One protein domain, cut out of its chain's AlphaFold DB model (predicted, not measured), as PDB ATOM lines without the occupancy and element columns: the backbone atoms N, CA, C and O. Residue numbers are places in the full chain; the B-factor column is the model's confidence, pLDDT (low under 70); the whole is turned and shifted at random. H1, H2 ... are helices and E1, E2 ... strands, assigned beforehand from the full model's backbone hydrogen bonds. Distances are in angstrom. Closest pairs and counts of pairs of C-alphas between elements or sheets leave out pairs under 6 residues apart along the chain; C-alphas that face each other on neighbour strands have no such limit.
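What this domain is: This is residues 11 to 179 of the 187 residues of an uncharacterized protein of Streptomyces sp. TSRI0281 (UniProt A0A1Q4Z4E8). What shape comes first? The chain is wound in stacked four-sided turns, a solenoid walled by parallel strands, with the long helix H1 crossing one end of the stack; residues 11 to 16 of H1 stick out. Two walls are the halves of one branched sheet of E1, E2, E5, E8, E11, E14 and E15, which turns a corner where E5, E8 and E11 bend; the sheets E4 E7 E10 E13 E16 and E3 E6 E9 E12, in those orders, make the other two. How much is printed? The printed part has 169 residues, with one named helix and then sixteen named strands, E1 to E16; the class is mixed, with under half of the residues in named elements. It is compact, with a radius of gyration of the C-alphas of 15.2 A, and flat, spanning 45 by 43 by 23 A.

Where its parts are: Where does the printed part begin? H1, residues 11 to 30, runs 28.9 A from C-alpha 11 at (-39.197, 139.392, -33.957). Which strands follow? E1 is residues 61 to 63, E2 66 to 68, E3 73 to 75, E4 78 to 80, E6 97 to 99, E7 102 to 104, E9 121 to 123 and E10 126 to 128. The longest are E5, residues 85 to 92, 15.3 A, E8, 109 to 116, and E11, 133 to 140, each 15.8 A. E12 is 145 to 147, E13 150 to 152, E14 157 to 159, E15 162 to 164 and E16 175 to 177, ending with C-alpha 177 at (-29.773, 124.137, 1.602).

How they stand to each other: Is H1 on a sheet? It is not on any of the three, and every O i to N i+4 pair in it is within hydrogen-bond range. How is the branched sheet joined? On one side of E5 lie E1, with N 62 and O 85 2.8 A apart, and E2, with N 67 and O 90 2.9 A apart; E8 is on the other side, with N 86 and O 109 2.8 A apart. E5 bends by 104 degrees at residue 88. What of the other sheets? E4 and E7 are parallel at 10 degrees, with N 79 and O 102 2.9 A apart, and E3 and E6 at 6 degrees, with N 74 and O 97 2.8 A apart.

The domain as a whole: How large is it? The two C-alphas farthest apart, those of Gly 11 and Ser 160, are 49.7 A apart. Is anything cut or long? The printed part has no cut; the link from H1 to E1, 30 residues, is long, and in it residues 45 to 46 pair with 67 to 68 of E2, parallel. Where is confidence low? The mean pLDDT of the printed part is 94.7, and residue 11 alone is under 70.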
ATOM      1  N   GLY A  11     -39.858 140.307 -33.027       66.75
ATOM      2  CA  GLY A  11     -39.197 139.392 -33.957       66.75
ATOM      3  C   GLY A  11     -37.680 139.564 -33.949       66.75
ATOM      4  O   GLY A  11     -36.955 138.568 -33.946       66.75
ATOM      5  N   PHE A  12     -37.199 140.808 -33.850       71.62
ATOM      6  CA  PHE A  12     -35.772 141.101 -33.681       71.62
ATOM      7  C   PHE A  12     -35.213 140.474 -32.392       71.62
ATOM      8  O   PHE A  12     -34.247 139.709 -32.444       71.62
ATOM      9  N   ARG A  13     -35.872 140.699 -31.247       77.50
ATOM     10  CA  ARG A  13     -35.457 140.129 -29.949       77.50
ATOM     11  C   ARG A  13     -35.505 138.602 -29.927       77.50
ATOM     12  O   ARG A  13     -34.647 137.966 -29.315       77.50
ATOM     13  N   HIS A  14     -36.497 138.009 -30.591       76.56
ATOM     14  CA  HIS A  14     -36.587 136.559 -30.731       76.56
ATOM     15  C   HIS A  14     -35.418 136.004 -31.559       76.56
ATOM     16  O   HIS A  14     -34.771 135.050 -31.136       76.56
ATOM     17  N   GLY A  15     -35.078 136.641 -32.684       85.12
ATOM     18  CA  GLY A  15     -33.936 136.247 -33.512       85.12
ATOM     19  C   GLY A  15     -32.600 136.310 -32.765       85.12
ATOM     20  O   GLY A  15     -31.837 135.345 -32.790       85.12
ATOM     21  N   GLU A  16     -32.329 137.400 -32.040       90.12
ATOM     22  CA  GLU A  16     -31.112 137.528 -31.222       90.12
ATOM     23  C   GLU A  16     -31.013 136.439 -30.149       90.12
ATOM     24  O   GLU A  16     -29.932 135.898 -29.897       90.12
ATOM     25  N   ARG A  17     -32.147 136.088 -29.533       90.88
ATOM     26  CA  ARG A  17     -32.215 135.001 -28.559       90.88
ATOM     27  C   ARG A  17     -31.847 133.659 -29.187       90.88
ATOM     28  O   ARG A  17     -31.008 132.951 -28.636       90.88
ATOM     29  N   GLU A  18     -32.416 133.320 -30.338       93.50
ATOM     30  CA  GLU A  18     -32.117 132.054 -31.018       93.50
ATOM     31  C   GLU A  18     -30.659 131.979 -31.493       93.50
ATOM     32  O   GLU A  18     -30.011 130.932 -31.372       93.50
ATOM     33  N   VAL A  19     -30.092 133.099 -31.953       95.44
ATOM     34  CA  VAL A  19     -28.661 133.196 -32.276       95.44
ATOM     35  C   VAL A  19     -27.814 132.946 -31.029       95.44
ATOM     36  O   VAL A  19     -26.926 132.093 -31.060       95.44
ATOM     37  N   ARG A  20     -28.117 133.606 -29.905       95.12
ATOM     38  CA  ARG A  20     -27.403 133.411 -28.632       95.12
ATOM     39  C   ARG A  20     -27.463 131.960 -28.152       95.12
ATOM     40  O   ARG A  20     -26.430 131.395 -27.802       95.12
ATOM     41  N   LEU A  21     -28.637 131.329 -28.177       95.81
ATOM     42  CA  LEU A  21     -28.787 129.923 -27.788       95.81
ATOM     43  C   LEU A  21     -28.054 128.971 -28.739       95.81
ATOM     44  O   LEU A  21     -27.551 127.930 -28.319       95.81
ATOM     45  N   THR A  22     -27.965 129.311 -30.022       97.69
ATOM     46  CA  THR A  22     -27.173 128.547 -30.992       97.69
ATOM     47  C   THR A  22     -25.684 128.671 -30.708       97.69
ATOM     48  O   THR A  22     -24.991 127.657 -30.701       97.69
ATOM     49  N   ILE A  23     -25.196 129.873 -30.402       97.75
ATOM     50  CA  ILE A  23     -23.804 130.089 -29.996       97.75
ATOM     51  C   ILE A  23     -23.489 129.271 -28.740       97.75
ATOM     52  O   ILE A  23     -22.532 128.507 -28.755       97.75
ATOM     53  N   ILE A  24     -24.325 129.345 -27.698       98.00
ATOM     54  CA  ILE A  24     -24.134 128.573 -26.458       98.00
ATOM     55  C   ILE A  24     -24.037 127.069 -26.745       98.00
ATOM     56  O   ILE A  24     -23.123 126.418 -26.249       98.00
ATOM     57  N   ARG A  25     -24.922 126.526 -27.592       98.00
ATOM     58  CA  ARG A  25     -24.880 125.107 -27.983       98.00
ATOM     59  C   ARG A  25     -23.589 124.732 -28.705       98.00
ATOM     60  O   ARG A  25     -22.994 123.722 -28.362       98.00
ATOM     61  N   ASN A  26     -23.129 125.554 -29.650       98.44
ATOM     62  CA  ASN A  26     -21.859 125.298 -30.338       98.44
ATOM     63  C   ASN A  26     -20.688 125.305 -29.348       98.44
ATOM     64  O   ASN A  26     -19.842 124.420 -29.393       98.44
ATOM     65  N   ILE A  27     -20.668 126.261 -28.413       98.38
ATOM     66  CA  ILE A  27     -19.639 126.315 -27.370       98.38
ATOM     67  C   ILE A  27     -19.669 125.044 -26.522       98.38
ATOM     68  O   ILE A  27     -18.627 124.424 -26.334       98.38
ATOM     69  N   ARG A  28     -20.849 124.630 -26.044       98.38
ATOM     70  CA  ARG A  28     -21.023 123.376 -25.299       98.38
ATOM     71  C   ARG A  28     -20.464 122.188 -26.073       98.38
ATOM     72  O   ARG A  28     -19.764 121.380 -25.474       98.38
ATOM     73  N   ASP A  29     -20.758 122.081 -27.367       98.50
ATOM     74  CA  ASP A  29     -20.321 120.954 -28.199       98.50
ATOM     75  C   ASP A  29     -18.787 120.901 -28.310       98.50
ATOM     76  O   ASP A  29     -18.194 119.832 -28.177       98.50
ATOM     77  N   HIS A  30     -18.130 122.058 -28.429       98.56
ATOM     78  CA  HIS A  30     -16.667 122.163 -28.395       98.56
ATOM     79  C   HIS A  30     -16.046 121.885 -27.016       98.56
ATOM     80  O   HIS A  30     -14.833 121.701 -26.922       98.56
ATOM     81  N   LEU A  31     -16.851 121.842 -25.953       98.38
ATOM     82  CA  LEU A  31     -16.411 121.551 -24.589       98.38
ATOM     83  C   LEU A  31     -16.655 120.093 -24.165       98.38
ATOM     84  O   LEU A  31     -16.357 119.757 -23.024       98.38
ATOM     85  N   GLN A  32     -17.196 119.223 -25.026       98.00
ATOM     86  CA  GLN A  32     -17.526 117.839 -24.635       98.00
ATOM     87  C   GLN A  32     -16.323 116.884 -24.647       98.00
ATOM     88  O   GLN A  32     -16.297 115.933 -23.872       98.00
ATOM     89  N   ASP A  33     -15.345 117.104 -25.532       97.56
ATOM     90  CA  ASP A  33     -14.183 116.219 -25.689       97.56
ATOM     91  C   ASP A  33     -12.877 117.036 -25.713       97.56
ATOM     92  O   ASP A  33     -12.658 117.814 -26.644       97.56
ATOM     93  N   PRO A  34     -11.987 116.883 -24.714       96.38
ATOM     94  CA  PRO A  34     -10.714 117.595 -24.639       96.38
ATOM     95  C   PRO A  34      -9.682 117.096 -25.657       96.38
ATOM     96  O   PRO A  34      -8.636 117.722 -25.796       96.38
ATOM     97  N   ASN A  35      -9.939 115.981 -26.349       97.00
ATOM     98  CA  ASN A  35      -9.033 115.420 -27.352       97.00
ATOM     99  C   ASN A  35      -9.488 115.696 -28.790       97.00
ATOM    100  O   ASN A  35      -8.779 115.331 -29.726       97.00
ATOM    101  N   ALA A  36     -10.657 116.311 -28.983       97.81
ATOM    102  CA  ALA A  36     -11.126 116.674 -30.310       97.81
ATOM    103  C   ALA A  36     -10.238 117.769 -30.920       97.81
ATOM    104  O   ALA A  36      -9.883 118.736 -30.249       97.81
ATOM    105  N   ASP A  37      -9.963 117.685 -32.223       97.94
ATOM    106  CA  ASP A  37      -9.164 118.695 -32.943       97.94
ATOM    107  C   ASP A  37      -9.773 120.104 -32.876       97.94
ATOM    108  O   ASP A  37      -9.089 121.112 -33.041       97.94
ATOM    109  N   THR A  38     -11.084 120.183 -32.649       97.56
ATOM    110  CA  THR A  38     -11.836 121.430 -32.530       97.56
ATOM    111  C   THR A  38     -12.116 121.819 -31.080       97.56
ATOM    112  O   THR A  38     -12.909 122.728 -30.853       97.56
ATOM    113  N   THR A  39     -11.525 121.134 -30.100       98.12
ATOM    114  CA  THR A  39     -11.843 121.329 -28.683       98.12
ATOM    115  C   THR A  39     -11.569 122.750 -28.208       98.12
ATOM    116  O   THR A  39     -10.573 123.375 -28.581       98.12
ATOM    117  N   TRP A  40     -12.461 123.264 -27.365       98.12
ATOM    118  CA  TRP A  40     -12.265 124.525 -26.647       98.12
ATOM    119  C   TRP A  40     -11.985 124.290 -25.157       98.12
ATOM    120  O   TRP A  40     -11.895 125.247 -24.383       98.12
ATOM    121  N   CYS A  41     -11.824 123.030 -24.741       97.88
ATOM    122  CA  CYS A  41     -11.446 122.671 -23.381       97.88
ATOM    123  C   CYS A  41     -10.108 123.327 -23.005       97.88
ATOM    124  O   CYS A  41      -9.111 123.212 -23.716       97.88
ATOM    125  N   GLY A  42     -10.088 124.035 -21.875       96.50
ATOM    126  CA  GLY A  42      -8.902 124.725 -21.356       96.50
ATOM    127  C   GLY A  42      -8.553 126.060 -21.996       96.50
ATOM    128  O   GLY A  42      -7.588 126.700 -21.572       96.50
ATOM    129  N   LEU A  43      -9.352 126.528 -22.956       97.62
ATOM    130  CA  LEU A  43      -9.254 127.896 -23.444       97.62
ATOM    131  C   LEU A  43      -9.855 128.892 -22.445       97.62
ATOM    132  O   LEU A  43     -10.662 128.550 -21.580       97.62
ATOM    133  N   ASN A  44      -9.473 130.162 -22.600       98.06
ATOM    134  CA  ASN A  44     -10.156 131.256 -21.922       98.06
ATOM    135  C   ASN A  44     -11.412 131.633 -22.713       98.06
ATOM    136  O   ASN A  44     -11.312 131.971 -23.893       98.06
ATOM    137  N   LEU A  45     -12.571 131.607 -22.060       97.94
ATOM    138  CA  LEU A  45     -13.858 131.972 -22.650       97.94
ATOM    139  C   LEU A  45     -14.430 133.180 -21.904       97.94
ATOM    140  O   LEU A  45     -14.453 133.196 -20.673       97.94
ATOM    141  N   ASP A  46     -14.899 134.186 -22.638       98.06
ATOM    142  CA  ASP A  46     -15.384 135.436 -22.056       98.06
ATOM    143  C   ASP A  46     -16.829 135.740 -22.472       98.06
ATOM    144  O   ASP A  46     -17.139 135.949 -23.642       98.06
ATOM    145  N   PHE A  47     -17.700 135.778 -21.469       98.00
ATOM    146  CA  PHE A  47     -19.114 136.137 -21.524       98.00
ATOM    147  C   PHE A  47     -19.410 137.342 -20.619       98.00
ATOM    148  O   PHE A  47     -20.528 137.493 -20.117       98.00
ATOM    149  N   THR A  48     -18.406 138.177 -20.345       98.19
ATOM    150  CA  THR A  48     -18.545 139.347 -19.477       98.19
ATOM    151  C   THR A  48     -19.688 140.244 -19.957       98.19
ATOM    152  O   THR A  48     -19.750 140.631 -21.121       98.19
ATOM    153  N   GLY A  49     -20.613 140.565 -19.050       96.56
ATOM    154  CA  GLY A  49     -21.777 141.408 -19.332       96.56
ATOM    155  C   GLY A  49     -22.866 140.766 -20.201       96.56
ATOM    156  O   GLY A  49     -23.826 141.446 -20.555       96.56
ATOM    157  N   ALA A  50     -22.751 139.482 -20.557       96.69
ATOM    158  CA  ALA A  50     -23.752 138.813 -21.381       96.69
ATOM    159  C   ALA A  50     -25.072 138.574 -20.622       96.69
ATOM    160  O   ALA A  50     -25.097 138.422 -19.399       96.69
ATOM    161  N   THR A  51     -26.175 138.478 -21.365       95.38
ATOM    162  CA  THR A  51     -27.490 138.102 -20.826       95.38
ATOM    163  C   THR A  51     -27.800 136.650 -21.155       95.38
ATOM    164  O   THR A  51     -27.710 136.249 -22.313       95.38
ATOM    165  N   PHE A  52     -28.231 135.889 -20.156       96.62
ATOM    166  CA  PHE A  52     -28.665 134.504 -20.256       96.62
ATOM    167  C   PHE A  52     -30.121 134.368 -19.796       96.62
ATOM    168  O   PHE A  52     -30.449 134.475 -18.617       96.62
ATOM    169  N   ASP A  53     -31.002 134.082 -20.743       95.38
ATOM    170  CA  ASP A  53     -32.427 133.776 -20.558       95.38
ATOM    171  C   ASP A  53     -32.740 132.311 -20.927       95.38
ATOM    172  O   ASP A  53     -33.851 131.943 -21.322       95.38
ATOM    173  N   GLY A  54     -31.703 131.481 -20.850       95.75
ATOM    174  CA  GLY A  54     -31.651 130.107 -21.319       95.75
ATOM    175  C   GLY A  54     -30.230 129.748 -21.747       95.75
ATOM    176  O   GLY A  54     -29.429 130.624 -22.081       95.75
ATOM    177  N   GLY A  55     -29.906 128.462 -21.744       96.94
ATOM    178  CA  GLY A  55     -28.624 127.975 -22.238       96.94
ATOM    179  C   GLY A  55     -28.301 126.593 -21.703       96.94
ATOM    180  O   GLY A  55     -28.771 126.199 -20.637       96.94
ATOM    181  N   ASP A  56     -27.490 125.857 -22.445       98.06
ATOM    182  CA  ASP A  56     -27.072 124.522 -22.056       98.06
ATOM    183  C   ASP A  56     -25.571 124.361 -22.284       98.06
ATOM    184  O   ASP A  56     -25.107 124.407 -23.419       98.06
ATOM    185  N   PHE A  57     -24.853 124.189 -21.181       98.25
ATOM    186  CA  PHE A  57     -23.448 123.815 -21.071       98.25
ATOM    187  C   PHE A  57     -23.296 122.452 -20.380       98.25
ATOM    188  O   PHE A  57     -22.217 122.136 -19.881       98.25
ATOM    189  N   SER A  58     -24.351 121.638 -20.293       98.44
ATOM    190  CA  SER A  58     -24.259 120.331 -19.645       98.44
ATOM    191  C   SER A  58     -23.240 119.415 -20.331       98.44
ATOM    192  O   SER A  58     -22.998 119.518 -21.537       98.44
ATOM    193  N   GLY A  59     -22.581 118.560 -19.549       98.19
ATOM    194  CA  GLY A  59     -21.519 117.680 -20.053       98.19
ATOM    195  C   GLY A  59     -20.182 118.375 -20.346       98.19
ATOM    196  O   GLY A  59     -19.241 117.714 -20.772       98.19
ATOM    197  N   SER A  60     -20.071 119.691 -20.139       98.31
ATOM    198  CA  SER A  60     -18.870 120.435 -20.529       98.31
ATOM    199  C   SER A  60     -17.661 120.095 -19.657       98.31
ATOM    200  O   SER A  60     -17.758 119.909 -18.440       98.31
ATOM    201  N   MET A  61     -16.484 120.093 -20.275       98.00
ATOM    202  CA  MET A  61     -15.193 119.909 -19.626       98.00
ATOM    203  C   MET A  61     -14.464 121.251 -19.514       98.00
ATOM    204  O   MET A  61     -13.703 121.676 -20.382       98.00
ATOM    205  N   PHE A  62     -14.681 121.930 -18.391       96.00
ATOM    206  CA  PHE A  62     -13.974 123.149 -18.014       96.00
ATOM    207  C   PHE A  62     -12.620 122.785 -17.385       96.00
ATOM    208  O   PHE A  62     -12.463 122.792 -16.162       96.00
ATOM    209  N   SER A  63     -11.644 122.413 -18.215       93.44
ATOM    210  CA  SER A  63     -10.335 121.908 -17.778       93.44
ATOM    211  C   SER A  63      -9.208 122.932 -17.965       93.44
ATOM    212  O   SER A  63      -8.677 123.062 -19.061       93.44
ATOM    213  N   GLY A  64      -8.795 123.632 -16.912       88.31
ATOM    214  CA  GLY A  64      -7.867 124.760 -17.018       88.31
ATOM    215  C   GLY A  64      -8.527 126.002 -17.624       88.31
ATOM    216  O   GLY A  64      -9.745 126.053 -17.794       88.31
ATOM    217  N   GLY A  65      -7.724 127.026 -17.918       93.50
ATOM    218  CA  GLY A  65      -8.231 128.295 -18.445       93.50
ATOM    219  C   GLY A  65      -9.170 129.038 -17.484       93.50
ATOM    220  O   GLY A  65      -9.399 128.648 -16.333       93.50
ATOM    221  N   THR A  66      -9.693 130.163 -17.960       96.75
ATOM    222  CA  THR A  66     -10.662 131.000 -17.247       96.75
ATOM    223  C   THR A  66     -11.933 131.140 -18.069       96.75
ATOM    224  O   THR A  66     -11.882 131.572 -19.217       96.75
ATOM    225  N   VAL A  67     -13.078 130.847 -17.459       97.88
ATOM    226  CA  VAL A  67     -14.396 131.115 -18.038       97.88
ATOM    227  C   VAL A  67     -15.040 132.260 -17.268       97.88
ATOM    228  O   VAL A  67     -15.399 132.122 -16.096       97.88
ATOM    229  N   SER A  68     -15.148 133.422 -17.905       98.38
ATOM    230  CA  SER A  68     -15.714 134.623 -17.292       98.38
ATOM    231  C   SER A  68     -17.171 134.799 -17.693       98.38
ATOM    232  O   SER A  68     -17.483 134.975 -18.859       98.38
ATOM    233  N   PHE A  69     -18.054 134.843 -16.706       98.38
ATOM    234  CA  PHE A  69     -19.420 135.357 -16.787       98.38
ATOM    235  C   PHE A  69     -19.551 136.648 -15.971       98.38
ATOM    236  O   PHE A  69     -20.622 136.966 -15.471       98.38
ATOM    237  N   ARG A  70     -18.453 137.378 -15.751       98.44
ATOM    238  CA  ARG A  70     -18.450 138.535 -14.853       98.44
ATOM    239  C   ARG A  70     -19.494 139.569 -15.279       98.44
ATOM    240  O   ARG A  70     -19.552 139.951 -16.443       98.44
ATOM    241  N   GLY A  71     -20.290 140.065 -14.337       97.81
ATOM    242  CA  GLY A  71     -21.285 141.105 -14.616       97.81
ATOM    243  C   GLY A  71     -22.419 140.662 -15.541       97.81
ATOM    244  O   GLY A  71     -23.155 141.508 -16.043       97.81
ATOM    245  N   SER A  72     -22.546 139.363 -15.813       98.00
ATOM    246  CA  SER A  72     -23.631 138.830 -16.626       98.00
ATOM    247  C   SER A  72     -24.974 138.898 -15.897       98.00
ATOM    248  O   SER A  72     -25.048 138.989 -14.668       98.00
ATOM    249  N   THR A  73     -26.056 138.823 -16.666       97.25
ATOM    250  CA  THR A  73     -27.420 138.737 -16.137       97.25
ATOM    251  C   THR A  73     -28.039 137.399 -16.512       97.25
ATOM    252  O   THR A  73     -28.121 137.072 -17.688       97.25
ATOM    253  N   PHE A  74     -28.523 136.650 -15.528       96.44
ATOM    254  CA  PHE A  74     -29.325 135.445 -15.692       96.44
ATOM    255  C   PHE A  74     -30.774 135.775 -15.330       96.44
ATOM    256  O   PHE A  74     -31.049 136.112 -14.177       96.44
ATOM    257  N   SER A  75     -31.705 135.694 -16.281       93.81
ATOM    258  CA  SER A  75     -33.086 136.161 -16.080       93.81
ATOM    259  C   SER A  75     -34.142 135.177 -16.578       93.81
ATOM    260  O   SER A  75     -34.142 134.839 -17.759       93.81
ATOM    261  N   GLY A  76     -35.066 134.767 -15.700       83.50
ATOM    262  CA  GLY A  76     -36.335 134.088 -16.032       83.50
ATOM    263  C   GLY A  76     -36.266 132.725 -16.743       83.50
ATOM    264  O   GLY A  76     -37.302 132.091 -16.929       83.50
ATOM    265  N   GLY A  77     -35.079 132.269 -17.148       92.00
ATOM    266  CA  GLY A  77     -34.845 130.998 -17.828       92.00
ATOM    267  C   GLY A  77     -33.914 130.068 -17.052       92.00
ATOM    268  O   GLY A  77     -33.397 130.412 -15.985       92.00
ATOM    269  N   THR A  78     -33.687 128.882 -17.618       96.56
ATOM    270  CA  THR A  78     -32.789 127.875 -17.040       96.56
ATOM    271  C   THR A  78     -31.476 127.817 -17.808       96.56
ATOM    272  O   THR A  78     -31.482 127.677 -19.032       96.56
ATOM    273  N   VAL A  79     -30.353 127.895 -17.092       98.12
ATOM    274  CA  VAL A  79     -29.016 127.657 -17.646       98.12
ATOM    275  C   VAL A  79     -28.423 126.407 -17.012       98.12
ATOM    276  O   VAL A  79     -28.278 126.316 -15.792       98.12
ATOM    277  N   HIS A  80     -28.095 125.431 -17.849       98.44
ATOM    278  CA  HIS A  80     -27.559 124.151 -17.408       98.44
ATOM    279  C   HIS A  80     -26.038 124.143 -17.490       98.44
ATOM    280  O   HIS A  80     -25.466 124.436 -18.527       98.44
ATOM    281  N   PHE A  81     -25.407 123.763 -16.391       98.19
ATOM    282  CA  PHE A  81     -23.980 123.494 -16.224       98.19
ATOM    283  C   PHE A  81     -23.763 122.114 -15.575       98.19
ATOM    284  O   PHE A  81     -22.693 121.824 -15.044       98.19
ATOM    285  N   SER A  82     -24.805 121.278 -15.554       98.38
ATOM    286  CA  SER A  82     -24.830 119.993 -14.862       98.38
ATOM    287  C   SER A  82     -24.055 118.918 -15.615       98.38
ATOM    288  O   SER A  82     -23.760 119.082 -16.800       98.38
ATOM    289  N   HIS A  83     -23.741 117.803 -14.955       98.25
ATOM    290  CA  HIS A  83     -22.961 116.709 -15.557       98.25
ATOM    291  C   HIS A  83     -21.599 117.153 -16.105       98.25
ATOM    292  O   HIS A  83     -21.068 116.536 -17.021       98.25
ATOM    293  N   SER A  84     -21.051 118.248 -15.582       97.88
ATOM    294  CA  SER A  84     -19.831 118.864 -16.100       97.88
ATOM    295  C   SER A  84     -18.627 118.505 -15.235       97.88
ATOM    296  O   SER A  84     -18.753 118.116 -14.072       97.88
ATOM    297  N   THR A  85     -17.436 118.654 -15.808       97.62
ATOM    298  CA  THR A  85     -16.172 118.509 -15.081       97.62
ATOM    299  C   THR A  85     -15.455 119.847 -15.031       97.62
ATOM    300  O   THR A  85     -15.188 120.452 -16.065       97.62
ATOM    301  N   TYR A  86     -15.096 120.282 -13.829       95.81
ATOM    302  CA  TYR A  86     -14.323 121.491 -13.570       95.81
ATOM    303  C   TYR A  86     -12.983 121.067 -13.001       95.81
ATOM    304  O   TYR A  86     -12.910 120.676 -11.840       95.81
ATOM    305  N   SER A  87     -11.939 121.092 -13.824       95.12
ATOM    306  CA  SER A  87     -10.622 120.585 -13.439       95.12
ATOM    307  C   SER A  87      -9.561 121.660 -13.591       95.12
ATOM    308  O   SER A  87      -9.196 122.019 -14.706       95.12
ATOM    309  N   GLY A  88      -9.087 122.232 -12.485       93.25
ATOM    310  CA  GLY A  88      -8.066 123.286 -12.492       93.25
ATOM    311  C   GLY A  88      -8.470 124.583 -13.207       93.25
ATOM    312  O   GLY A  88      -7.602 125.404 -13.499       93.25
ATOM    313  N   SER A  89      -9.756 124.772 -13.512       93.62
ATOM    314  CA  SER A  89     -10.288 125.972 -14.162       93.62
ATOM    315  C   SER A  89     -10.744 127.014 -13.141       93.62
ATOM    316  O   SER A  89     -11.035 126.714 -11.981       93.62
ATOM    317  N   THR A  90     -10.803 128.273 -13.576       95.56
ATOM    318  CA  THR A  90     -11.483 129.337 -12.826       95.56
ATOM    319  C   THR A  90     -12.748 129.741 -13.566       95.56
ATOM    320  O   THR A  90     -12.672 130.245 -14.685       95.56
ATOM    321  N   VAL A  91     -13.909 129.567 -12.935       97.19
ATOM    322  CA  VAL A  91     -15.203 129.988 -13.484       97.19
ATOM    323  C   VAL A  91     -15.754 131.139 -12.647       97.19
ATOM    324  O   VAL A  91     -16.044 130.999 -11.461       97.19
ATOM    325  N   SER A  92     -15.866 132.320 -13.246       97.94
ATOM    326  CA  SER A  92     -16.197 133.550 -12.524       97.94
ATOM    327  C   SER A  92     -17.562 134.088 -12.929       97.94
ATOM    328  O   SER A  92     -17.708 134.640 -14.010       97.94
ATOM    329  N   PHE A  93     -18.516 134.054 -12.009       98.00
ATOM    330  CA  PHE A  93     -19.809 134.743 -12.057       98.00
ATOM    331  C   PHE A  93     -19.813 135.996 -11.179       98.00
ATOM    332  O   PHE A  93     -20.852 136.367 -10.639       98.00
ATOM    333  N   ARG A  94     -18.643 136.600 -10.941       98.31
ATOM    334  CA  ARG A  94     -18.514 137.767 -10.063       98.31
ATOM    335  C   ARG A  94     -19.383 138.921 -10.538       98.31
ATOM    336  O   ARG A  94     -19.445 139.180 -11.739       98.31
ATOM    337  N   THR A  95     -19.979 139.630  -9.584       98.00
ATOM    338  CA  THR A  95     -20.846 140.797  -9.814       98.00
ATOM    339  C   THR A  95     -21.998 140.534 -10.790       98.00
ATOM    340  O   THR A  95     -22.465 141.465 -11.441       98.00
ATOM    341  N   SER A  96     -22.420 139.278 -10.947       97.19
ATOM    342  CA  SER A  96     -23.524 138.891 -11.831       97.19
ATOM    343  C   SER A  96     -24.869 138.981 -11.113       97.19
ATOM    344  O   SER A  96     -24.948 138.901  -9.886       97.19
ATOM    345  N   MET A  97     -25.942 139.106 -11.886       96.06
ATOM    346  CA  MET A  97     -27.312 139.142 -11.377       96.06
ATOM    347  C   MET A  97     -28.062 137.873 -11.777       96.06
ATOM    348  O   MET A  97     -28.082 137.513 -12.948       96.06
ATOM    349  N   PHE A  98     -28.721 137.222 -10.822       95.38
ATOM    350  CA  PHE A  98     -29.571 136.051 -11.026       95.38
ATOM    351  C   PHE A  98     -30.992 136.403 -10.592       95.38
ATOM    352  O   PHE A  98     -31.287 136.408  -9.401       95.38
ATOM    353  N   SER A  99     -31.863 136.721 -11.546       94.44
ATOM    354  CA  SER A  99     -33.215 137.230 -11.295       94.44
ATOM    355  C   SER A  99     -34.272 136.273 -11.836       94.44
ATOM    356  O   SER A  99     -34.500 136.209 -13.045       94.44
ATOM    357  N   GLY A 100     -34.903 135.492 -10.961       94.19
ATOM    358  CA  GLY A 100     -35.885 134.469 -11.340       94.19
ATOM    359  C   GLY A 100     -35.320 133.352 -12.226       94.19
ATOM    360  O   GLY A 100     -36.077 132.585 -12.813       94.19
ATOM    361  N   ALA A 101     -33.995 133.281 -12.386       95.31
ATOM    362  CA  ALA A 101     -33.328 132.278 -13.205       95.31
ATOM    363  C   ALA A 101     -33.000 131.027 -12.390       95.31
ATOM    364  O   ALA A 101     -32.702 131.111 -11.199       95.31
ATOM    365  N   THR A 102     -32.989 129.873 -13.053       96.06
ATOM    366  CA  THR A 102     -32.471 128.626 -12.477       96.06
ATOM    367  C   THR A 102     -31.130 128.299 -13.118       96.06
ATOM    368  O   THR A 102     -31.044 128.144 -14.330       96.06
ATOM    369  N   VAL A 103     -30.077 128.168 -12.318       97.38
ATOM    370  CA  VAL A 103     -28.738 127.810 -12.792       97.38
ATOM    371  C   VAL A 103     -28.299 126.518 -12.122       97.38
ATOM    372  O   VAL A 103     -28.157 126.439 -10.900       97.38
ATOM    373  N   ASN A 104     -28.146 125.471 -12.927       98.06
ATOM    374  CA  ASN A 104     -27.921 124.121 -12.428       98.06
ATOM    375  C   ASN A 104     -26.477 123.672 -12.663       98.06
ATOM    376  O   ASN A 104     -26.120 123.348 -13.785       98.06
ATOM    377  N   PHE A 105     -25.698 123.592 -11.592       97.75
ATOM    378  CA  PHE A 105     -24.331 123.071 -11.512       97.75
ATOM    379  C   PHE A 105     -24.276 121.642 -10.938       97.75
ATOM    380  O   PHE A 105     -23.202 121.148 -10.596       97.75
ATOM    381  N   GLY A 106     -25.427 120.991 -10.759       97.62
ATOM    382  CA  GLY A 106     -25.531 119.693 -10.103       97.62
ATOM    383  C   GLY A 106     -24.904 118.545 -10.890       97.62
ATOM    384  O   GLY A 106     -24.538 118.690 -12.058       97.62
ATOM    385  N   ASP A 107     -24.792 117.392 -10.234       98.00
ATOM    386  CA  ASP A 107     -24.288 116.151 -10.836       98.00
ATOM    387  C   ASP A 107     -22.907 116.314 -11.496       98.00
ATOM    388  O   ASP A 107     -22.619 115.690 -12.514       98.00
ATOM    389  N   SER A 108     -22.077 117.211 -10.963       97.38
ATOM    390  CA  SER A 108     -20.808 117.625 -11.566       97.38
ATOM    391  C   SER A 108     -19.626 117.313 -10.653       97.38
ATOM    392  O   SER A 108     -19.776 117.196  -9.435       97.38
ATOM    393  N   THR A 109     -18.439 117.217 -11.246       96.25
ATOM    394  CA  THR A 109     -17.186 116.990 -10.518       96.25
ATOM    395  C   THR A 109     -16.333 118.246 -10.549       96.25
ATOM    396  O   THR A 109     -16.098 118.821 -11.612       96.25
ATOM    397  N   TYR A 110     -15.829 118.642  -9.387       94.69
ATOM    398  CA  TYR A 110     -15.001 119.820  -9.189       94.69
ATOM    399  C   TYR A 110     -13.675 119.393  -8.578       94.69
ATOM    400  O   TYR A 110     -13.629 118.968  -7.427       94.69
ATOM    401  N   SER A 111     -12.596 119.491  -9.344       93.31
ATOM    402  CA  SER A 111     -11.268 119.074  -8.919       93.31
ATOM    403  C   SER A 111     -10.235 120.154  -9.194       93.31
ATOM    404  O   SER A 111      -9.816 120.365 -10.326       93.31
ATOM    405  N   ARG A 112      -9.747 120.816  -8.140       88.50
ATOM    406  CA  ARG A 112      -8.804 121.947  -8.252       88.50
ATOM    407  C   ARG A 112      -9.422 123.148  -8.996       88.50
ATOM    408  O   ARG A 112     -10.198 123.013  -9.936       88.50
ATOM    409  N   GLY A 113      -9.039 124.358  -8.610       89.06
ATOM    410  CA  GLY A 113      -9.586 125.584  -9.205       89.06
ATOM    411  C   GLY A 113     -10.714 126.190  -8.374       89.06
ATOM    412  O   GLY A 113     -10.806 125.939  -7.169       89.06
ATOM    413  N   ALA A 114     -11.520 127.057  -8.985       93.38
ATOM    414  CA  ALA A 114     -12.497 127.844  -8.239       93.38
ATOM    415  C   ALA A 114     -13.714 128.262  -9.063       93.38
ATOM    416  O   ALA A 114     -13.596 128.629 -10.233       93.38
ATOM    417  N   ILE A 115     -14.866 128.318  -8.395       95.62
ATOM    418  CA  ILE A 115     -16.065 128.995  -8.886       95.62
ATOM    419  C   ILE A 115     -16.368 130.177  -7.974       95.62
ATOM    420  O   ILE A 115     -16.467 130.032  -6.756       95.62
ATOM    421  N   SER A 116     -16.521 131.366  -8.547       97.31
ATOM    422  CA  SER A 116     -16.728 132.592  -7.771       97.31
ATOM    423  C   SER A 116     -17.996 133.316  -8.205       97.31
ATOM    424  O   SER A 116     -18.087 133.788  -9.330       97.31
ATOM    425  N   PHE A 117     -18.932 133.462  -7.274       97.50
ATOM    426  CA  PHE A 117     -20.128 134.309  -7.320       97.50
ATOM    427  C   PHE A 117     -19.947 135.562  -6.451       97.50
ATOM    428  O   PHE A 117     -20.903 136.080  -5.875       97.50
ATOM    429  N   SER A 118     -18.705 136.010  -6.268       97.94
ATOM    430  CA  SER A 118     -18.430 137.091  -5.327       97.94
ATOM    431  C   SER A 118     -19.049 138.408  -5.802       97.94
ATOM    432  O   SER A 118     -18.930 138.751  -6.982       97.94
ATOM    433  N   GLY A 119     -19.706 139.140  -4.900       97.19
ATOM    434  CA  GLY A 119     -20.419 140.378  -5.232       97.19
ATOM    435  C   GLY A 119     -21.709 140.182  -6.040       97.19
ATOM    436  O   GLY A 119     -22.256 141.154  -6.558       97.19
ATOM    437  N   SER A 120     -22.164 138.943  -6.241       96.62
ATOM    438  CA  SER A 120     -23.326 138.648  -7.090       96.62
ATOM    439  C   SER A 120     -24.644 138.780  -6.336       96.62
ATOM    440  O   SER A 120     -24.697 138.677  -5.110       96.62
ATOM    441  N   MET A 121     -25.730 138.992  -7.075       95.25
ATOM    442  CA  MET A 121     -27.066 139.175  -6.511       95.25
ATOM    443  C   MET A 121     -28.003 138.060  -6.969       95.25
ATOM    444  O   MET A 121     -28.127 137.814  -8.167       95.25
ATOM    445  N   PHE A 122     -28.698 137.427  -6.029       94.31
ATOM    446  CA  PHE A 122     -29.683 136.378  -6.276       94.31
ATOM    447  C   PHE A 122     -31.063 136.864  -5.833       94.31
ATOM    448  O   PHE A 122     -31.329 136.957  -4.637       94.31
ATOM    449  N   TYR A 123     -31.930 137.158  -6.800       93.69
ATOM    450  CA  TYR A 123     -33.301 137.634  -6.619       93.69
ATOM    451  C   TYR A 123     -34.283 136.602  -7.152       93.69
ATOM    452  O   TYR A 123     -34.362 136.412  -8.364       93.69
ATOM    453  N   ASP A 124     -34.983 135.889  -6.273       92.50
ATOM    454  CA  ASP A 124     -35.946 134.831  -6.645       92.50
ATOM    455  C   ASP A 124     -35.370 133.745  -7.586       92.50
ATOM    456  O   ASP A 124     -36.094 132.968  -8.203       92.50
ATOM    457  N   GLY A 125     -34.042 133.698  -7.729       86.00
ATOM    458  CA  GLY A 125     -33.316 132.760  -8.571       86.00
ATOM    459  C   GLY A 125     -32.832 131.552  -7.776       86.00
ATOM    460  O   GLY A 125     -32.650 131.616  -6.563       86.00
ATOM    461  N   THR A 126     -32.591 130.444  -8.466       91.25
ATOM    462  CA  THR A 126     -32.062 129.216  -7.868       91.25
ATOM    463  C   THR A 126     -30.691 128.890  -8.440       91.25
ATOM    464  O   THR A 126     -30.532 128.833  -9.655       91.25
ATOM    465  N   VAL A 127     -29.721 128.601  -7.574       95.50
ATOM    466  CA  VAL A 127     -28.441 127.985  -7.942       95.50
ATOM    467  C   VAL A 127     -28.300 126.647  -7.229       95.50
ATOM    468  O   VAL A 127     -28.413 126.561  -6.008       95.50
ATOM    469  N   SER A 128     -28.065 125.581  -7.988       97.00
ATOM    470  CA  SER A 128     -27.990 124.222  -7.448       97.00
ATOM    471  C   SER A 128     -26.656 123.573  -7.768       97.00
ATOM    472  O   SER A 128     -26.322 123.442  -8.935       97.00
ATOM    473  N   PHE A 129     -25.964 123.088  -6.744       97.38
ATOM    474  CA  PHE A 129     -24.783 122.220  -6.806       97.38
ATOM    475  C   PHE A 129     -25.104 120.798  -6.336       97.38
ATOM    476  O   PHE A 129     -24.208 120.031  -5.988       97.38
ATOM    477  N   ASN A 130     -26.386 120.440  -6.279       97.25
ATOM    478  CA  ASN A 130     -26.817 119.169  -5.710       97.25
ATOM    479  C   ASN A 130     -26.135 117.967  -6.381       97.25
ATOM    480  O   ASN A 130     -25.880 117.997  -7.586       97.25
ATOM    481  N   ARG A 131     -25.878 116.904  -5.610       96.12
ATOM    482  CA  ARG A 131     -25.236 115.659  -6.082       96.12
ATOM    483  C   ARG A 131     -23.872 115.860  -6.754       96.12
ATOM    484  O   ARG A 131     -23.474 115.073  -7.606       96.12
ATOM    485  N   SER A 132     -23.168 116.932  -6.403       95.81
ATOM    486  CA  SER A 132     -21.832 117.208  -6.935       95.81
ATOM    487  C   SER A 132     -20.731 116.638  -6.055       95.81
ATOM    488  O   SER A 132     -20.905 116.497  -4.847       95.81
ATOM    489  N   TRP A 133     -19.576 116.374  -6.654       94.62
ATOM    490  CA  TRP A 133     -18.371 115.966  -5.944       94.62
ATOM    491  C   TRP A 133     -17.325 117.074  -6.004       94.62
ATOM    492  O   TRP A 133     -16.865 117.428  -7.089       94.62
ATOM    493  N   PHE A 134     -16.927 117.601  -4.852       92.69
ATOM    494  CA  PHE A 134     -15.837 118.561  -4.723       92.69
ATOM    495  C   PHE A 134     -14.588 117.851  -4.176       92.69
ATOM    496  O   PHE A 134     -14.689 116.988  -3.304       92.69
ATOM    497  N   SER A 135     -13.426 118.150  -4.764       91.81
ATOM    498  CA  SER A 135     -12.114 117.633  -4.360       91.81
ATOM    499  C   SER A 135     -10.997 118.641  -4.679       91.81
ATOM    500  O   SER A 135     -10.414 118.673  -5.767       91.81
ATOM    501  N   GLY A 136     -10.704 119.519  -3.727       85.50
ATOM    502  CA  GLY A 136      -9.758 120.631  -3.847       85.50
ATOM    503  C   GLY A 136     -10.228 121.840  -4.676       85.50
ATOM    504  O   GLY A 136      -9.386 122.626  -5.113       85.50
ATOM    505  N   ALA A 137     -11.527 121.997  -4.936       87.94
ATOM    506  CA  ALA A 137     -12.122 123.147  -5.615       87.94
ATOM    507  C   ALA A 137     -12.907 124.047  -4.642       87.94
ATOM    508  O   ALA A 137     -13.726 123.590  -3.848       87.94
ATOM    509  N   ALA A 138     -12.704 125.363  -4.734       91.50
ATOM    510  CA  ALA A 138     -13.405 126.327  -3.884       91.50
ATOM    511  C   ALA A 138     -14.649 126.905  -4.576       91.50
ATOM    512  O   ALA A 138     -14.585 127.302  -5.740       91.50
ATOM    513  N   VAL A 139     -15.755 127.047  -3.840       94.75
ATOM    514  CA  VAL A 139     -16.932 127.808  -4.295       94.75
ATOM    515  C   VAL A 139     -17.119 129.025  -3.394       94.75
ATOM    516  O   VAL A 139     -17.276 128.899  -2.184       94.75
ATOM    517  N   SER A 140     -17.098 130.232  -3.952       96.25
ATOM    518  CA  SER A 140     -17.207 131.467  -3.165       96.25
ATOM    519  C   SER A 140     -18.442 132.277  -3.534       96.25
ATOM    520  O   SER A 140     -18.618 132.647  -4.688       96.25
ATOM    521  N   PHE A 141     -19.231 132.625  -2.525       96.81
ATOM    522  CA  PHE A 141     -20.343 133.578  -2.533       96.81
ATOM    523  C   PHE A 141     -19.991 134.850  -1.750       96.81
ATOM    524  O   PHE A 141     -20.879 135.587  -1.328       96.81
ATOM    525  N   HIS A 142     -18.700 135.102  -1.516       97.38
ATOM    526  CA  HIS A 142     -18.242 136.240  -0.722       97.38
ATOM    527  C   HIS A 142     -18.868 137.563  -1.186       97.38
ATOM    528  O   HIS A 142     -18.906 137.819  -2.389       97.38
ATOM    529  N   ASP A 143     -19.358 138.380  -0.253       97.81
ATOM    530  CA  ASP A 143     -19.999 139.677  -0.549       97.81
ATOM    531  C   ASP A 143     -21.226 139.575  -1.491       97.81
ATOM    532  O   ASP A 143     -21.603 140.516  -2.182       97.81
ATOM    533  N   SER A 144     -21.855 138.399  -1.593       96.62
ATOM    534  CA  SER A 144     -23.084 138.225  -2.381       96.62
ATOM    535  C   SER A 144     -24.341 138.608  -1.600       96.62
ATOM    536  O   SER A 144     -24.376 138.566  -0.372       96.62
ATOM    537  N   THR A 145     -25.415 138.939  -2.315       96.56
ATOM    538  CA  THR A 145     -26.738 139.184  -1.725       96.56
ATOM    539  C   THR A 145     -27.726 138.124  -2.189       96.56
ATOM    540  O   THR A 145     -27.881 137.917  -3.390       96.56
ATOM    541  N   LEU A 146     -28.427 137.477  -1.256       95.62
ATOM    542  CA  LEU A 146     -29.505 136.530  -1.538       95.62
ATOM    543  C   LEU A 146     -30.833 137.082  -1.000       95.62
ATOM    544  O   LEU A 146     -30.969 137.340   0.194       95.62
ATOM    545  N   SER A 147     -31.822 137.220  -1.880       96.00
ATOM    546  CA  SER A 147     -33.169 137.720  -1.593       96.00
ATOM    547  C   SER A 147     -34.198 136.889  -2.354       96.00
ATOM    548  O   SER A 147     -34.194 136.887  -3.580       96.00
ATOM    549  N   GLY A 148     -35.063 136.147  -1.660       90.50
ATOM    550  CA  GLY A 148     -36.089 135.290  -2.284       90.50
ATOM    551  C   GLY A 148     -35.553 134.084  -3.072       90.50
ATOM    552  O   GLY A 148     -36.303 133.182  -3.434       90.50
ATOM    553  N   GLY A 149     -34.242 134.043  -3.326       84.69
ATOM    554  CA  GLY A 149     -33.566 132.978  -4.051       84.69
ATOM    555  C   GLY A 149     -33.123 131.803  -3.181       84.69
ATOM    556  O   GLY A 149     -33.147 131.840  -1.947       84.69
ATOM    557  N   LYS A 150     -32.658 130.749  -3.852       91.44
ATOM    558  CA  LYS A 150     -32.176 129.511  -3.238       91.44
ATOM    559  C   LYS A 150     -30.777 129.156  -3.731       91.44
ATOM    560  O   LYS A 150     -30.547 129.095  -4.933       91.44
ATOM    561  N   VAL A 151     -29.880 128.816  -2.809       95.19
ATOM    562  CA  VAL A 151     -28.625 128.114  -3.118       95.19
ATOM    563  C   VAL A 151     -28.662 126.737  -2.465       95.19
ATOM    564  O   VAL A 151     -29.065 126.608  -1.310       95.19
ATOM    565  N   SER A 152     -28.310 125.685  -3.198       96.12
ATOM    566  CA  SER A 152     -28.489 124.302  -2.742       96.12
ATOM    567  C   SER A 152     -27.253 123.445  -2.991       96.12
ATOM    568  O   SER A 152     -26.705 123.470  -4.087       96.12
ATOM    569  N   PHE A 153     -26.873 122.660  -1.983       96.19
ATOM    570  CA  PHE A 153     -25.769 121.692  -1.987       96.19
ATOM    571  C   PHE A 153     -26.237 120.327  -1.458       96.19
ATOM    572  O   PHE A 153     -25.527 119.624  -0.749       96.19
ATOM    573  N   SER A 154     -27.493 119.971  -1.699       95.88
ATOM    574  CA  SER A 154     -28.041 118.711  -1.204       95.88
ATOM    575  C   SER A 154     -27.373 117.529  -1.895       95.88
ATOM    576  O   SER A 154     -27.169 117.545  -3.109       95.88
ATOM    577  N   ASP A 155     -27.036 116.506  -1.115       95.00
ATOM    578  CA  ASP A 155     -26.411 115.263  -1.563       95.00
ATOM    579  C   ASP A 155     -25.033 115.442  -2.229       95.00
ATOM    580  O   ASP A 155     -24.571 114.542  -2.928       95.00
ATOM    581  N   SER A 156     -24.367 116.588  -2.046       94.00
ATOM    582  CA  SER A 156     -23.004 116.799  -2.545       94.00
ATOM    583  C   SER A 156     -21.944 116.301  -1.562       94.00
ATOM    584  O   SER A 156     -22.134 116.375  -0.350       94.00
ATOM    585  N   THR A 157     -20.794 115.876  -2.071       92.25
ATOM    586  CA  THR A 157     -19.635 115.465  -1.264       92.25
ATOM    587  C   THR A 157     -18.524 116.503  -1.346       92.25
ATOM    588  O   THR A 157     -18.316 117.084  -2.408       92.25
ATOM    589  N   TYR A 158     -17.790 116.697  -0.250       87.88
ATOM    590  CA  TYR A 158     -16.632 117.588  -0.175       87.88
ATOM    591  C   TYR A 158     -15.429 116.840   0.386       87.88
ATOM    592  O   TYR A 158     -15.537 116.210   1.439       87.88
ATOM    593  N   ASP A 159     -14.288 116.962  -0.278       83.06
ATOM    594  CA  ASP A 159     -13.003 116.458   0.183       83.06
ATOM    595  C   ASP A 159     -11.947 117.560   0.059       83.06
ATOM    596  O   ASP A 159     -11.469 117.893  -1.027       83.06
ATOM    597  N   SER A 160     -11.552 118.116   1.208       73.69
ATOM    598  CA  SER A 160     -10.536 119.174   1.285       73.69
ATOM    599  C   SER A 160     -10.922 120.462   0.531       73.69
ATOM    600  O   SER A 160     -10.079 121.124  -0.076       73.69
ATOM    601  N   ASP A 161     -12.203 120.837   0.604       82.94
ATOM    602  CA  ASP A 161     -12.800 121.986  -0.092       82.94
ATOM    603  C   ASP A 161     -13.308 123.077   0.852       82.94
ATOM    604  O   ASP A 161     -13.372 122.924   2.073       82.94
ATOM    605  N   THR A 162     -13.732 124.206   0.283       86.94
ATOM    606  CA  THR A 162     -14.421 125.259   1.032       86.94
ATOM    607  C   THR A 162     -15.537 125.875   0.201       86.94
ATOM    608  O   THR A 162     -15.334 126.243  -0.960       86.94
ATOM    609  N   VAL A 163     -16.701 126.056   0.830       91.69
ATOM    610  CA  VAL A 163     -17.744 126.959   0.338       91.69
ATOM    611  C   VAL A 163     -17.794 128.189   1.238       91.69
ATOM    612  O   VAL A 163     -17.956 128.068   2.450       91.69
ATOM    613  N   VAL A 164     -17.626 129.376   0.657       93.62
ATOM    614  CA  VAL A 164     -17.495 130.639   1.403       93.62
ATOM    615  C   VAL A 164     -18.737 131.504   1.224       93.62
ATOM    616  O   VAL A 164     -19.029 131.903   0.105       93.62
ATOM    617  N   PHE A 165     -19.397 131.877   2.323       94.62
ATOM    618  CA  PHE A 165     -20.474 132.888   2.375       94.62
ATOM    619  C   PHE A 165     -20.081 134.118   3.215       94.62
ATOM    620  O   PHE A 165     -20.922 134.822   3.768       94.62
ATOM    621  N   GLN A 166     -18.779 134.352   3.384       96.75
ATOM    622  CA  GLN A 166     -18.287 135.472   4.179       96.75
ATOM    623  C   GLN A 166     -18.745 136.807   3.578       96.75
ATOM    624  O   GLN A 166     -18.643 137.006   2.369       96.75
ATOM    625  N   ASP A 167     -19.215 137.719   4.426       97.06
ATOM    626  CA  ASP A 167     -19.750 139.036   4.052       97.06
ATOM    627  C   ASP A 167     -20.995 138.979   3.146       97.06
ATOM    628  O   ASP A 167     -21.455 140.004   2.653       97.06
ATOM    629  N   SER A 168     -21.593 137.796   2.954       96.19
ATOM    630  CA  SER A 168     -22.848 137.677   2.217       96.19
ATOM    631  C   SER A 168     -24.029 138.214   3.028       96.19
ATOM    632  O   SER A 168     -24.180 137.921   4.217       96.19
ATOM    633  N   HIS A 169     -24.931 138.929   2.362       96.44
ATOM    634  CA  HIS A 169     -26.210 139.343   2.924       96.44
ATOM    635  C   HIS A 169     -27.319 138.366   2.513       96.44
ATOM    636  O   HIS A 169     -27.730 138.333   1.356       96.44
ATOM    637  N   ILE A 170     -27.821 137.572   3.460       95.06
ATOM    638  CA  ILE A 170     -28.888 136.588   3.223       95.06
ATOM    639  C   ILE A 170     -30.173 137.100   3.879       95.06
ATOM    640  O   ILE A 170     -30.262 137.175   5.104       95.06
ATOM    641  N   GLN A 171     -31.165 137.473   3.071       96.25
ATOM    642  CA  GLN A 171     -32.459 137.936   3.574       96.25
ATOM    643  C   GLN A 171     -33.312 136.774   4.094       96.25
ATOM    644  O   GLN A 171     -33.147 135.631   3.677       96.25
ATOM    645  N   ALA A 172     -34.297 137.074   4.947       94.06
ATOM    646  CA  ALA A 172     -35.216 136.076   5.508       94.06
ATOM    647  C   ALA A 172     -36.026 135.303   4.447       94.06
ATOM    648  O   ALA A 172     -36.516 134.211   4.716       94.06
ATOM    649  N   SER A 173     -36.178 135.874   3.251       94.94
ATOM    650  CA  SER A 173     -36.834 135.249   2.102       94.94
ATOM    651  C   SER A 173     -35.932 134.269   1.342       94.94
ATOM    652  O   SER A 173     -36.433 133.510   0.518       94.94
ATOM    653  N   ALA A 174     -34.619 134.284   1.579       95.56
ATOM    654  CA  ALA A 174     -33.668 133.425   0.889       95.56
ATOM    655  C   ALA A 174     -33.405 132.124   1.650       95.56
ATOM    656  O   ALA A 174     -33.519 132.051   2.872       95.56
ATOM    657  N   THR A 175     -33.017 131.079   0.916       93.81
ATOM    658  CA  THR A 175     -32.702 129.768   1.499       93.81
ATOM    659  C   THR A 175     -31.343 129.254   1.046       93.81
ATOM    660  O   THR A 175     -31.046 129.224  -0.148       93.81
ATOM    661  N   ILE A 176     -30.546 128.759   1.995       94.88
ATOM    662  CA  ILE A 176     -29.371 127.932   1.711       94.88
ATOM    663  C   ILE A 176     -29.657 126.512   2.197       94.88
ATOM    664  O   ILE A 176     -29.832 126.280   3.391       94.88
ATOM    665  N   HIS A 177     -29.703 125.557   1.271       94.69
ATOM    666  CA  HIS A 177     -29.773 124.137   1.602       94.69
ATOM    667  C   HIS A 177     -28.361 123.561   1.687       94.69
ATOM    668  O   HIS A 177     -27.719 123.315   0.666       94.69
ATOM    669  N   TRP A 178     -27.893 123.352   2.914       91.81
ATOM    670  CA  TRP A 178     -26.589 122.771   3.219       91.81
ATOM    671  C   TRP A 178     -26.760 121.288   3.579       91.81
ATOM    672  O   TRP A 178     -27.007 120.945   4.734       91.81
ATOM    673  N   GLY A 179     -26.710 120.414   2.572       86.69
ATOM    674  CA  GLY A 179     -26.895 118.971   2.737       86.69
ATOM    675  C   GLY A 179     -28.346 118.463   2.576       86.69
ATOM    676  O   GLY A 179     -29.193 119.181   2.025       86.69
TER     677      GLY A 179